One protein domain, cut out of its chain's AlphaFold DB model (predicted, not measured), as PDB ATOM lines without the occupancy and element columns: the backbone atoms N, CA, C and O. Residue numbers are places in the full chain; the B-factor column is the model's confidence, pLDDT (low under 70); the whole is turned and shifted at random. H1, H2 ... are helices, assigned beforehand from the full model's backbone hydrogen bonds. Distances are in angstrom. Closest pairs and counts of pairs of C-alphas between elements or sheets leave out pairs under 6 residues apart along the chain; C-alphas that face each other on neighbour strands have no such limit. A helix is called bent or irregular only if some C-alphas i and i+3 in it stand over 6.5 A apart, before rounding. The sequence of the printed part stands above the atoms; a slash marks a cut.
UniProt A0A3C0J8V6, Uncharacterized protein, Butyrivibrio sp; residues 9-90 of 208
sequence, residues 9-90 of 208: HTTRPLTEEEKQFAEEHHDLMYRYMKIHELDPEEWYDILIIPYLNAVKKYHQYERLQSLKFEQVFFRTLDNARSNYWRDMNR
ATOM      1  N   HIS A   9     -12.312   0.817  38.915       72.88
ATOM      2  CA  HIS A   9     -13.175   1.006  37.745       72.88
ATOM      3  C   HIS A   9     -13.513  -0.289  36.996       72.88
ATOM      4  O   HIS A   9     -14.554  -0.375  36.348       72.88
ATOM      5  N   THR A  10     -12.663  -1.313  37.069       78.94
ATOM      6  CA  THR A  10     -12.881  -2.566  36.332       78.94
ATOM      7  C   THR A  10     -13.962  -3.448  36.956       78.94
ATOM      8  O   THR A  10     -14.452  -4.355  36.291       78.94
ATOM      9  N   THR A  11     -14.371  -3.182  38.203       82.69
ATOM     10  CA  THR A  11     -15.328  -4.021  38.949       82.69
ATOM     11  C   THR A  11     -16.709  -3.394  39.136       82.69
ATOM     12  O   THR A  11     -17.639  -4.106  39.500       82.69
ATOM     13  N   ARG A  12     -16.871  -2.088  38.889       88.94
ATOM     14  CA  ARG A  12     -18.167  -1.388  38.989       88.94
ATOM     15  C   ARG A  12     -18.856  -1.228  37.623       88.94
ATOM     16  O   ARG A  12     -18.155  -1.197  36.606       88.94
ATOM     17  N   PRO A  13     -20.193  -1.078  37.562       92.12
ATOM     18  CA  PRO A  13     -20.886  -0.680  36.332       92.12
ATOM     19  C   PRO A  13     -20.496   0.744  35.880       92.12
ATOM     20  O   PRO A  13     -19.882   1.498  36.643       92.12
ATOM     21  N   LEU A  14     -20.828   1.092  34.629       92.88
ATOM     22  CA  LEU A  14     -20.679   2.465  34.122       92.88
ATOM     23  C   LEU A  14     -21.681   3.404  34.808       92.88
ATOM     24  O   LEU A  14     -22.834   3.021  35.028       92.88
ATOM     25  N   THR A  15     -21.244   4.626  35.117       95.12
ATOM     26  CA  THR A  15     -22.146   5.726  35.493       95.12
ATOM     27  C   THR A  15     -22.905   6.234  34.268       95.12
ATOM     28  O   THR A  15     -22.567   5.894  33.136       95.12
ATOM     29  N   GLU A  16     -23.947   7.040  34.470       95.94
ATOM     30  CA  GLU A  16     -24.746   7.558  33.351       95.94
ATOM     31  C   GLU A  16     -23.931   8.468  32.420       95.94
ATOM     32  O   GLU A  16     -24.014   8.339  31.203       95.94
ATOM     33  N   GLU A  17     -23.056   9.294  32.993       95.12
ATOM     34  CA  GLU A  17     -22.107  10.129  32.244       95.12
ATOM     35  C   GLU A  17     -21.150   9.275  31.401       95.12
ATOM     36  O   GLU A  17     -20.950   9.535  30.217       95.12
ATOM     37  N   GLU A  18     -20.602   8.201  31.977       96.00
ATOM     38  CA  GLU A  18     -19.695   7.306  31.258       96.00
ATOM     39  C   GLU A  18     -20.406   6.540  30.136       96.00
ATOM     40  O   GLU A  18     -19.779   6.232  29.126       96.00
ATOM     41  N   LYS A  19     -21.698   6.218  30.293       96.69
ATOM     42  CA  LYS A  19     -22.486   5.584  29.227       96.69
ATOM     43  C   LYS A  19     -22.698   6.534  28.056       96.69
ATOM     44  O   LYS A  19     -22.422   6.134  26.932       96.69
ATOM     45  N   GLN A  20     -23.138   7.765  28.322       97.44
ATOM     46  CA  GLN A  20     -23.335   8.778  27.279       97.44
ATOM     47  C   GLN A  20     -22.023   9.040  26.542       97.44
ATOM     48  O   GLN A  20     -21.967   8.971  25.318       97.44
ATOM     49  N   PHE A  21     -20.931   9.205  27.290       97.06
ATOM     50  CA  PHE A  21     -19.607   9.381  26.707       97.06
ATOM     51  C   PHE A  21     -19.181   8.187  25.837       97.06
ATOM     52  O   PHE A  21     -18.594   8.376  24.770       97.06
ATOM     53  N   ALA A  22     -19.457   6.960  26.288       96.88
ATOM     54  CA  ALA A  22     -19.157   5.747  25.535       96.88
ATOM     55  C   ALA A  22     -20.021   5.608  24.269       96.88
ATOM     56  O   ALA A  22     -19.565   5.060  23.275       96.88
ATOM     57  N   GLU A  23     -21.260   6.086  24.286       97.00
ATOM     58  CA  GLU A  23     -22.128   6.077  23.108       97.00
ATOM     59  C   GLU A  23     -21.646   7.092  22.061       97.00
ATOM     60  O   GLU A  23     -21.484   6.747  20.892       97.00
ATOM     61  N   GLU A  24     -21.303   8.308  22.496       97.06
ATOM     62  CA  GLU A  24     -20.805   9.386  21.629       97.06
ATOM     63  C   GLU A  24     -19.474   9.058  20.938       97.06
ATOM     64  O   GLU A  24     -19.235   9.510  19.822       97.06
ATOM     65  N   HIS A  25     -18.606   8.280  21.593       96.44
ATOM     66  CA  HIS A  25     -17.260   7.954  21.107       96.44
ATOM     67  C   HIS A  25     -17.126   6.496  20.649       96.44
ATOM     68  O   HIS A  25     -16.009   5.964  20.588       96.44
ATOM     69  N   HIS A  26     -18.241   5.795  20.427       95.94
ATOM     70  CA  HIS A  26     -18.231   4.377  20.055       95.94
ATOM     71  C   HIS A  26     -17.629   4.146  18.665       95.94
ATOM     72  O   HIS A  26     -16.930   3.158  18.439       95.94
ATOM     73  N   ASP A  27     -17.815   5.097  17.751       95.62
ATOM     74  CA  ASP A  27     -17.298   5.085  16.379       95.62
ATOM     75  C   ASP A  27     -15.763   4.934  16.301       95.62
ATOM     76  O   ASP A  27     -15.229   4.320  15.366       95.62
ATOM     77  N   LEU A  28     -15.046   5.410  17.326       95.25
ATOM     78  CA  LEU A  28     -13.598   5.250  17.463       95.25
ATOM     79  C   LEU A  28     -13.159   3.779  17.463       95.25
ATOM     80  O   LEU A  28     -12.041   3.488  17.032       95.25
ATOM     81  N   MET A  29     -14.021   2.846  17.879       96.50
ATOM     82  CA  MET A  29     -13.764   1.404  17.797       96.50
ATOM     83  C   MET A  29     -13.583   0.938  16.358       96.50
ATOM     84  O   MET A  29     -12.587   0.292  16.033       96.50
ATOM     85  N   TYR A  30     -14.511   1.306  15.477       95.94
ATOM     86  CA  TYR A  30     -14.439   0.950  14.062       95.94
ATOM     87  C   TYR A  30     -13.260   1.630  13.379       95.94
ATOM     88  O   TYR A  30     -12.579   1.018  12.556       95.94
ATOM     89  N   ARG A  31     -12.950   2.871  13.769       95.88
ATOM     90  CA  ARG A  31     -11.747   3.559  13.297       95.88
ATOM     91  C   ARG A  31     -10.469   2.829  13.720       95.88
ATOM     92  O   ARG A  31      -9.593   2.638  12.882       95.88
ATOM     93  N   TYR A  32     -10.366   2.406  14.980       97.06
ATOM     94  CA  TYR A  32      -9.226   1.636  15.486       97.06
ATOM     95  C   TYR A  32      -9.072   0.305  14.745       97.06
ATOM     96  O   TYR A  32      -7.982  -0.005  14.262       97.06
ATOM     97  N   MET A  33     -10.166  -0.451  14.599       96.69
ATOM     98  CA  MET A  33     -10.166  -1.729  13.882       96.69
ATOM     99  C   MET A  33      -9.744  -1.553  12.422       96.69
ATOM    100  O   MET A  33      -8.873  -2.276  11.951       96.69
ATOM    101  N   LYS A  34     -10.246  -0.516  11.743       96.69
ATOM    102  CA  LYS A  34      -9.846  -0.185  10.370       96.69
ATOM    103  C   LYS A  34      -8.356   0.147  10.243       96.69
ATOM    104  O   LYS A  34      -7.721  -0.293   9.293       96.69
ATOM    105  N   ILE A  35      -7.794   0.919  11.176       96.75
ATOM    106  CA  ILE A  35      -6.362   1.281  11.176       96.75
ATOM    107  C   ILE A  35      -5.468   0.048  11.346       96.75
ATOM    108  O   ILE A  35      -4.339   0.030  10.864       96.75
ATOM    109  N   HIS A  36      -5.958  -0.963  12.057       95.81
ATOM    110  CA  HIS A  36      -5.206  -2.163  12.390       95.81
ATOM    111  C   HIS A  36      -5.605  -3.399  11.581       95.81
ATOM    112  O   HIS A  36      -5.149  -4.485  11.927       95.81
ATOM    113  N   GLU A  37      -6.416  -3.219  10.534       96.69
ATOM    114  CA  GLU A  37      -6.881  -4.289   9.642       96.69
ATOM    115  C   GLU A  37      -7.533  -5.451  10.411       96.69
ATOM    116  O   GLU A  37      -7.320  -6.624  10.119       96.69
ATOM    117  N   LEU A  38      -8.316  -5.104  11.435       96.38
ATOM    118  CA  LEU A  38      -9.023  -6.055  12.286       96.38
ATOM    119  C   LEU A  38     -10.454  -6.242  11.779       96.38
ATOM    120  O   LEU A  38     -11.156  -5.252  11.552       96.38
ATOM    121  N   ASP A  39     -10.886  -7.495  11.646       95.81
ATOM    122  CA  ASP A  39     -12.266  -7.833  11.301       95.81
ATOM    123  C   ASP A  39     -13.214  -7.460  12.458       95.81
ATOM    124  O   ASP A  39     -13.031  -7.964  13.572       95.81
ATOM    125  N   PRO A  40     -14.219  -6.589  12.243       94.56
ATOM    126  CA  PRO A  40     -15.194  -6.251  13.270       94.56
ATOM    127  C   PRO A  40     -15.952  -7.453  13.839       94.56
ATOM    128  O   PRO A  40     -16.258  -7.427  15.029       94.56
ATOM    129  N   GLU A  41     -16.234  -8.493  13.046       95.81
ATOM    130  CA  GLU A  41     -16.964  -9.673  13.541       95.81
ATOM    131  C   GLU A  41     -16.166 -10.438  14.605       95.81
ATOM    132  O   GLU A  41     -16.733 -10.942  15.571       95.81
ATOM    133  N   GLU A  42     -14.840 -10.469  14.474       94.19
ATOM    134  CA  GLU A  42     -13.954 -11.143  15.423       94.19
ATOM    135  C   GLU A  42     -13.534 -10.216  16.577       94.19
ATOM    136  O   GLU A  42     -13.505 -10.609  17.746       94.19
ATOM    137  N   TRP A  43     -13.192  -8.964  16.264       96.50
ATOM    138  CA  TRP A  43     -12.490  -8.084  17.199       96.50
ATOM    139  C   TRP A  43     -13.394  -7.209  18.052       96.50
ATOM    140  O   TRP A  43     -12.936  -6.711  19.086       96.50
ATOM    141  N   TYR A  44     -14.661  -7.029  17.679       95.88
ATOM    142  CA  TYR A  44     -15.573  -6.189  18.451       95.88
ATOM    143  C   TYR A  44     -15.748  -6.713  19.881       95.88
ATOM    144  O   TYR A  44     -15.499  -5.979  20.841       95.88
ATOM    145  N   ASP A  45     -16.061  -8.001  20.039       95.25
ATOM    146  CA  ASP A  45     -16.272  -8.624  21.351       95.25
ATOM    147  C   ASP A  45     -14.990  -8.674  22.192       95.25
ATOM    148  O   ASP A  45     -15.021  -8.532  23.418       95.25
ATOM    149  N   ILE A  46     -13.834  -8.804  21.535       94.81
ATOM    150  CA  ILE A  46     -12.525  -8.785  22.197       94.81
ATOM    151  C   ILE A  46     -12.221  -7.384  22.756       94.81
ATOM    152  O   ILE A  46     -11.648  -7.253  23.843       94.81
ATOM    153  N   LEU A  47     -12.584  -6.328  22.022       96.56
ATOM    154  CA  LEU A  47     -12.156  -4.956  22.300       96.56
ATOM    155  C   LEU A  47     -13.206  -4.103  23.031       96.56
ATOM    156  O   LEU A  47     -12.821  -3.118  23.664       96.56
ATOM    157  N   ILE A  48     -14.490  -4.477  23.028       96.12
ATOM    158  CA  ILE A  48     -15.560  -3.681  23.654       96.12
ATOM    159  C   ILE A  48     -15.364  -3.524  25.168       96.12
ATOM    160  O   ILE A  48     -15.522  -2.436  25.720       96.12
ATOM    161  N   ILE A  49     -14.930  -4.577  25.862       94.62
ATOM    162  CA  ILE A  49     -14.661  -4.500  27.304       94.62
ATOM    163  C   ILE A  49     -13.436  -3.612  27.602       94.62
ATOM    164  O   ILE A  49     -13.535  -2.723  28.455       94.62
ATOM    165  N   PRO A  50     -12.284  -3.774  26.918       95.44
ATOM    166  CA  PRO A  50     -11.179  -2.818  26.980       95.44
ATOM    167  C   PRO A  50     -11.569  -1.365  26.678       95.44
ATOM    168  O   PRO A  50     -11.079  -0.465  27.360       95.44
ATOM    169  N   TYR A  51     -12.460  -1.133  25.712       96.88
ATOM    170  CA  TYR A  51     -12.984   0.193  25.389       96.88
ATOM    171  C   TYR A  51     -13.734   0.815  26.567       96.88
ATOM    172  O   TYR A  51     -13.379   1.903  27.022       96.88
ATOM    173  N   LEU A  52     -14.702   0.093  27.135       95.94
ATOM    174  CA  LEU A  52     -15.451   0.569  28.299       95.94
ATOM    175  C   LEU A  52     -14.524   0.803  29.499       95.94
ATOM    176  O   LEU A  52     -14.689   1.767  30.244       95.94
ATOM    177  N   ASN A  53     -13.493  -0.027  29.670       94.38
ATOM    178  CA  ASN A  53     -12.469   0.210  30.686       94.38
ATOM    179  C   ASN A  53     -11.655   1.482  30.410       94.38
ATOM    180  O   ASN A  53     -11.306   2.177  31.364       94.38
ATOM    181  N   ALA A  54     -11.376   1.822  29.148       95.50
ATOM    182  CA  ALA A  54     -10.723   3.078  28.788       95.50
ATOM    183  C   ALA A  54     -11.595   4.289  29.149       95.50
ATOM    184  O   ALA A  54     -11.073   5.242  29.729       95.50
ATOM    185  N   VAL A  55     -12.907   4.226  28.886       96.38
ATOM    186  CA  VAL A  55     -13.873   5.271  29.274       96.38
ATOM    187  C   VAL A  55     -13.853   5.483  30.784       96.38
ATOM    188  O   VAL A  55     -13.613   6.599  31.248       96.38
ATOM    189  N   LYS A  56     -14.005   4.411  31.570       94.75
ATOM    190  CA  LYS A  56     -13.989   4.527  33.035       94.75
ATOM    191  C   LYS A  56     -12.645   5.022  33.563       94.75
ATOM    192  O   LYS A  56     -12.587   5.823  34.490       94.75
ATOM    193  N   LYS A  57     -11.542   4.555  32.974       93.06
ATOM    194  CA  LYS A  57     -10.189   4.985  33.338       93.06
ATOM    195  C   LYS A  57      -9.989   6.478  33.070       93.06
ATOM    196  O   LYS A  57      -9.353   7.148  33.877       93.06
ATOM    197  N   TYR A  58     -10.524   6.990  31.964       95.44
ATOM    198  CA  TYR A  58     -10.465   8.406  31.608       95.44
ATOM    199  C   TYR A  58     -11.234   9.285  32.607       95.44
ATOM    200  O   TYR A  58     -10.709  10.303  33.052       95.44
ATOM    201  N   HIS A  59     -12.419   8.844  33.041       92.81
ATOM    202  CA  HIS A  59     -13.227   9.562  34.033       92.81
ATOM    203  C   HIS A  59     -12.659   9.456  35.455       92.81
ATOM    204  O   HIS A  59     -12.687  10.429  36.198       92.81
ATOM    205  N   GLN A  60     -12.091   8.305  35.837       91.50
ATOM    206  CA  GLN A  60     -11.558   8.101  37.190       91.50
ATOM    207  C   GLN A  60     -10.280   8.908  37.468       91.50
ATOM    208  O   GLN A  60     -10.046   9.319  38.603       91.50
ATOM    209  N   TYR A  61      -9.403   9.074  36.474       91.25
ATOM    210  CA  TYR A  61      -8.101   9.707  36.676       91.25
ATOM    211  C   TYR A  61      -8.041  11.072  35.995       91.25
ATOM    212  O   TYR A  61      -7.706  11.151  34.816       91.25
ATOM    213  N   GLU A  62      -8.227  12.147  36.762       90.19
ATOM    214  CA  GLU A  62      -8.168  13.540  36.274       90.19
ATOM    215  C   GLU A  62      -6.911  13.843  35.446       90.19
ATOM    216  O   GLU A  62      -6.979  14.497  34.410       90.19
ATOM    217  N   ARG A  63      -5.752  13.280  35.822       91.44
ATOM    218  CA  ARG A  63      -4.507  13.445  35.047       91.44
ATOM    219  C   ARG A  63      -4.637  13.015  33.580       91.44
ATOM    220  O   ARG A  63      -3.918  13.534  32.735       91.44
ATOM    221  N   LEU A  64      -5.506  12.049  33.278       91.38
ATOM    222  CA  LEU A  64      -5.725  11.545  31.922       91.38
ATOM    223  C   LEU A  64      -6.628  12.463  31.102       91.38
ATOM    224  O   LEU A  64      -6.523  12.434  29.884       91.38
ATOM    225  N   GLN A  65      -7.430  13.312  31.747       89.62
ATOM    226  CA  GLN A  65      -8.282  14.305  31.084       89.62
ATOM    227  C   GLN A  65      -7.468  15.451  30.458       89.62
ATOM    228  O   GLN A  65      -7.978  16.197  29.631       89.62
ATOM    229  N   SER A  66      -6.179  15.567  30.806       92.00
ATOM    230  CA  SER A  66      -5.230  16.443  30.099       92.00
ATOM    231  C   SER A  66      -4.864  15.938  28.693       92.00
ATOM    232  O   SER A  66      -4.326  16.694  27.885       92.00
ATOM    233  N   LEU A  67      -5.137  14.662  28.398       93.06
ATOM    234  CA  LEU A  67      -4.901  14.026  27.105       93.06
ATOM    235  C   LEU A  67      -6.212  13.906  26.331       93.06
ATOM    236  O   LEU A  67      -7.291  13.866  26.915       93.06
ATOM    237  N   LYS A  68      -6.127  13.750  25.007       94.56
ATOM    238  CA  LYS A  68      -7.315  13.376  24.232       94.56
ATOM    239  C   LYS A  68      -7.735  11.961  24.617       94.56
ATOM    240  O   LYS A  68      -6.885  11.068  24.676       94.56
ATOM    241  N   PHE A  69      -9.038  11.736  24.786       95.88
ATOM    242  CA  PHE A  69      -9.579  10.406  25.075       95.88
ATOM    243  C   PHE A  69      -9.068   9.346  24.090       95.88
ATOM    244  O   PHE A  69      -8.625   8.281  24.517       95.88
ATOM    245  N   GLU A  70      -9.008   9.679  22.796       95.06
ATOM    246  CA  GLU A  70      -8.468   8.813  21.741       95.06
ATOM    247  C   GLU A  70      -7.076   8.255  22.095       95.06
ATOM    248  O   GLU A  70      -6.828   7.067  21.928       95.06
ATOM    249  N   GLN A  71      -6.178   9.048  22.691       94.94
ATOM    250  CA  GLN A  71      -4.840   8.575  23.075       94.94
ATOM    251  C   GLN A  71      -4.895   7.528  24.201       94.94
ATOM    252  O   GLN A  71      -4.148   6.546  24.190       94.94
ATOM    253  N   VAL A  72      -5.783   7.728  25.178       95.12
ATOM    254  CA  VAL A  72      -5.983   6.806  26.308       95.12
ATOM    255  C   VAL A  72      -6.642   5.511  25.834       95.12
ATOM    256  O   VAL A  72      -6.239   4.418  26.246       95.12
ATOM    257  N   PHE A  73      -7.619   5.640  24.942       95.44
ATOM    258  CA  PHE A  73      -8.320   4.551  24.284       95.44
ATOM    259  C   PHE A  73      -7.374   3.678  23.449       95.44
ATOM    260  O   PHE A  73      -7.254   2.487  23.744       95.44
ATOM    261  N   PHE A  74      -6.622   4.260  22.507       96.00
ATOM    262  CA  PHE A  74      -5.681   3.523  21.649       96.00
ATOM    263  C   PHE A  74      -4.680   2.721  22.478       96.00
ATOM    264  O   PHE A  74      -4.501   1.524  22.266       96.00
ATOM    265  N   ARG A  75      -4.088   3.347  23.504       95.31
ATOM    266  CA  ARG A  75      -3.122   2.664  24.374       95.31
ATOM    267  C   ARG A  75      -3.747   1.503  25.150       95.31
ATOM    268  O   ARG A  75      -3.065   0.528  25.464       95.31
ATOM    269  N   THR A  76      -5.023   1.619  25.506       95.12
ATOM    270  CA  THR A  76      -5.749   0.572  26.231       95.12
ATOM    271  C   THR A  76      -6.065  -0.604  25.308       95.12
ATOM    272  O   THR A  76      -5.824  -1.748  25.698       95.12
ATOM    273  N   LEU A  77      -6.506  -0.334  24.077       96.81
ATOM    274  CA  LEU A  77      -6.759  -1.374  23.081       96.81
ATOM    275  C   LEU A  77      -5.485  -2.067  22.597       96.81
ATOM    276  O   LEU A  77      -5.481  -3.288  22.473       96.81
ATOM    277  N   ASP A  78      -4.382  -1.338  22.417       96.75
ATOM    278  CA  ASP A  78      -3.094  -1.935  22.043       96.75
ATOM    279  C   ASP A  78      -2.637  -2.983  23.056       96.75
ATOM    280  O   ASP A  78      -2.191  -4.073  22.686       96.75
ATOM    281  N   ASN A  79      -2.799  -2.682  24.346       95.12
ATOM    282  CA  ASN A  79      -2.505  -3.635  25.409       95.12
ATOM    283  C   ASN A  79      -3.440  -4.850  25.352       95.12
ATOM    284  O   ASN A  79      -2.975  -5.975  25.524       95.12
ATOM    285  N   ALA A  80      -4.739  -4.643  25.114       95.56
ATOM    286  CA  ALA A  80      -5.708  -5.733  25.010       95.56
ATOM    287  C   ALA A  80      -5.397  -6.659  23.827       95.56
ATOM    288  O   ALA A  80      -5.284  -7.868  24.014       95.56
ATOM    289  N   ARG A  81      -5.148  -6.090  22.645       96.06
ATOM    290  CA  ARG A  81      -4.743  -6.821  21.442       96.06
ATOM    291  C   ARG A  81      -3.437  -7.586  21.644       96.06
ATOM    292  O   ARG A  81      -3.351  -8.762  21.308       96.06
ATOM    293  N   SER A  82      -2.423  -6.950  22.230       95.19
ATOM    294  CA  SER A  82      -1.151  -7.618  22.537       95.19
ATOM    295  C   SER A  82      -1.348  -8.788  23.505       95.19
ATOM    296  O   SER A  82      -0.810  -9.874  23.294       95.19
ATOM    297  N   ASN A  83      -2.169  -8.606  24.541       94.06
ATOM    298  CA  ASN A  83      -2.497  -9.677  25.478       94.06
ATOM    299  C   ASN A  83      -3.279 -10.814  24.814       94.06
ATOM    300  O   ASN A  83      -2.978 -11.967  25.105       94.06
ATOM    301  N   TYR A  84      -4.209 -10.511  23.906       94.31
ATOM    302  CA  TYR A  84      -4.918 -11.519  23.119       94.31
ATOM    303  C   TYR A  84      -3.931 -12.388  22.330       94.31
ATOM    304  O   TYR A  84      -3.905 -13.604  22.503       94.31
ATOM    305  N   TRP A  85      -3.024 -11.772  21.565       92.38
ATOM    306  CA  TRP A  85      -2.008 -12.512  20.812       92.38
ATOM    307  C   TRP A  85      -1.063 -13.305  21.708       92.38
ATOM    308  O   TRP A  85      -0.726 -14.446  21.401       92.38
ATOM    309  N   ARG A  86      -0.645 -12.738  22.843       92.38
ATOM    310  CA  ARG A  86       0.164 -13.469  23.828       92.38
ATOM    311  C   ARG A  86      -0.578 -14.676  24.375       92.38
ATOM    312  O   ARG A  86       0.058 -15.699  24.600       92.38
ATOM    313  N   ASP A  87      -1.880 -14.554  24.611       90.88
ATOM    314  CA  ASP A  87      -2.722 -15.620  25.137       90.88
ATOM    315  C   ASP A  87      -2.971 -16.725  24.118       90.88
ATOM    316  O   ASP A  87      -2.894 -17.899  24.501       90.88
ATOM    317  N   MET A  88      -3.205 -16.364  22.857       89.00
ATOM    318  CA  MET A  88      -3.323 -17.296  21.736       89.00
ATOM    319  C   MET A  88      -2.014 -18.046  21.494       89.00
ATOM    320  O   MET A  88      -2.026 -19.265  21.403       89.00
ATOM    321  N   ASN A  89      -0.875 -17.352  21.546       89.44
ATOM    322  CA  ASN A  89       0.450 -17.939  21.324       89.44
ATOM    323  C   ASN A  89       1.062 -18.615  22.566       89.44
ATOM    324  O   ASN A  89       2.249 -18.955  22.578       89.44
ATOM    325  N   ARG A  90       0.309 -18.808  23.660       88.31
ATOM    326  CA  ARG A  90       0.833 -19.566  24.810       88.31
ATOM    327  C   ARG A  90       1.034 -21.024  24.407       88.31
ATOM    328  O   ARG A  90       0.156 -21.614  23.790       88.31
TER     329      ARG A  90
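Overview. This is residues 9 to 90 of the 208 residues of an uncharacterized protein of Butyrivibrio sp (UniProt A0A3C0J8V6). Two long helices cross at a steep tilt, the kinked H3 in the middle and H5 packed on it; H1 packs on residues 52 to 59 of H3, and H2 packs on H3 with its closest approach at Pro 40. The short H4 sits at the turn from H3 to H5, and residues 85 to 90 at the far end of H5 and beyond stick out. The printed part has 82 residues with five named helices, H1 to H5 in order along the chain, and no named strand; the class is all helix. It is compact, with a radius of gyration of the C-alphas of 12.8 A and spans of 35 by 25 by 23 A.

Arrangement. After residues 9 to 15 comes H1, residues 16 to 24, which touches H3, residues 40 to 60, the hub. The closest C-alphas of H1 and H3 are those of Glu 18 and Val 55, 6.5 A apart, and the two run opposite ways at a steep tilt of 44 degrees. H2, residues 27 to 35, and H1 meet only through their link. H2 touches H3, closest at the C-alphas of Met 33 and Pro 40, 6.8 A apart, at a steep tilt of 55 degrees, opposite ways. H3 and H4, residues 62 to 66, touch only at the corner, and only just, with 3 pairs of C-alphas within 8 A; the closest are Tyr 58 and Leu 64, 5.7 A. H5, residues 69 to 88, touches H3 at a steep tilt of 49 degrees, opposite ways, with the C-alphas of Ala 54 and Phe 73 closest at 5.3 A. H2 and H5 are close but not clearly touching, while H1 and H5 are apart. Every O i to N i+4 pair is within hydrogen-bond range in H1, H2 and H5; H3 has 13 of 17, and H4 has 0 of 1, with 1 of 2 O i to N i+3 pairs within range.

Along the chain. H1 begins at C-alpha 16, (-24.746, 7.558, 33.351), and is 12.5 A long from first to last C-alpha; H2 is 12.7 A long. H3 runs 28.1 A from C-alpha 40 at (-15.194, -6.251, 13.270), with a kink of 44 degrees near residue 47; it is irregular, C-alphas 46 and 49 being 7.0 A apart. H4 is 7.4 A long. H5, 28.6 A long, ends at C-alpha 88, (-3.323, -17.296, 21.736).

Size, cuts and confidence. The two C-alphas farthest apart, those of Glu 17 and Arg 90, are 38.3 A apart. The printed part has no cut, and the four links between its helices are tight. The mean pLDDT of the printed part is 94.1, and no printed residue is under 70.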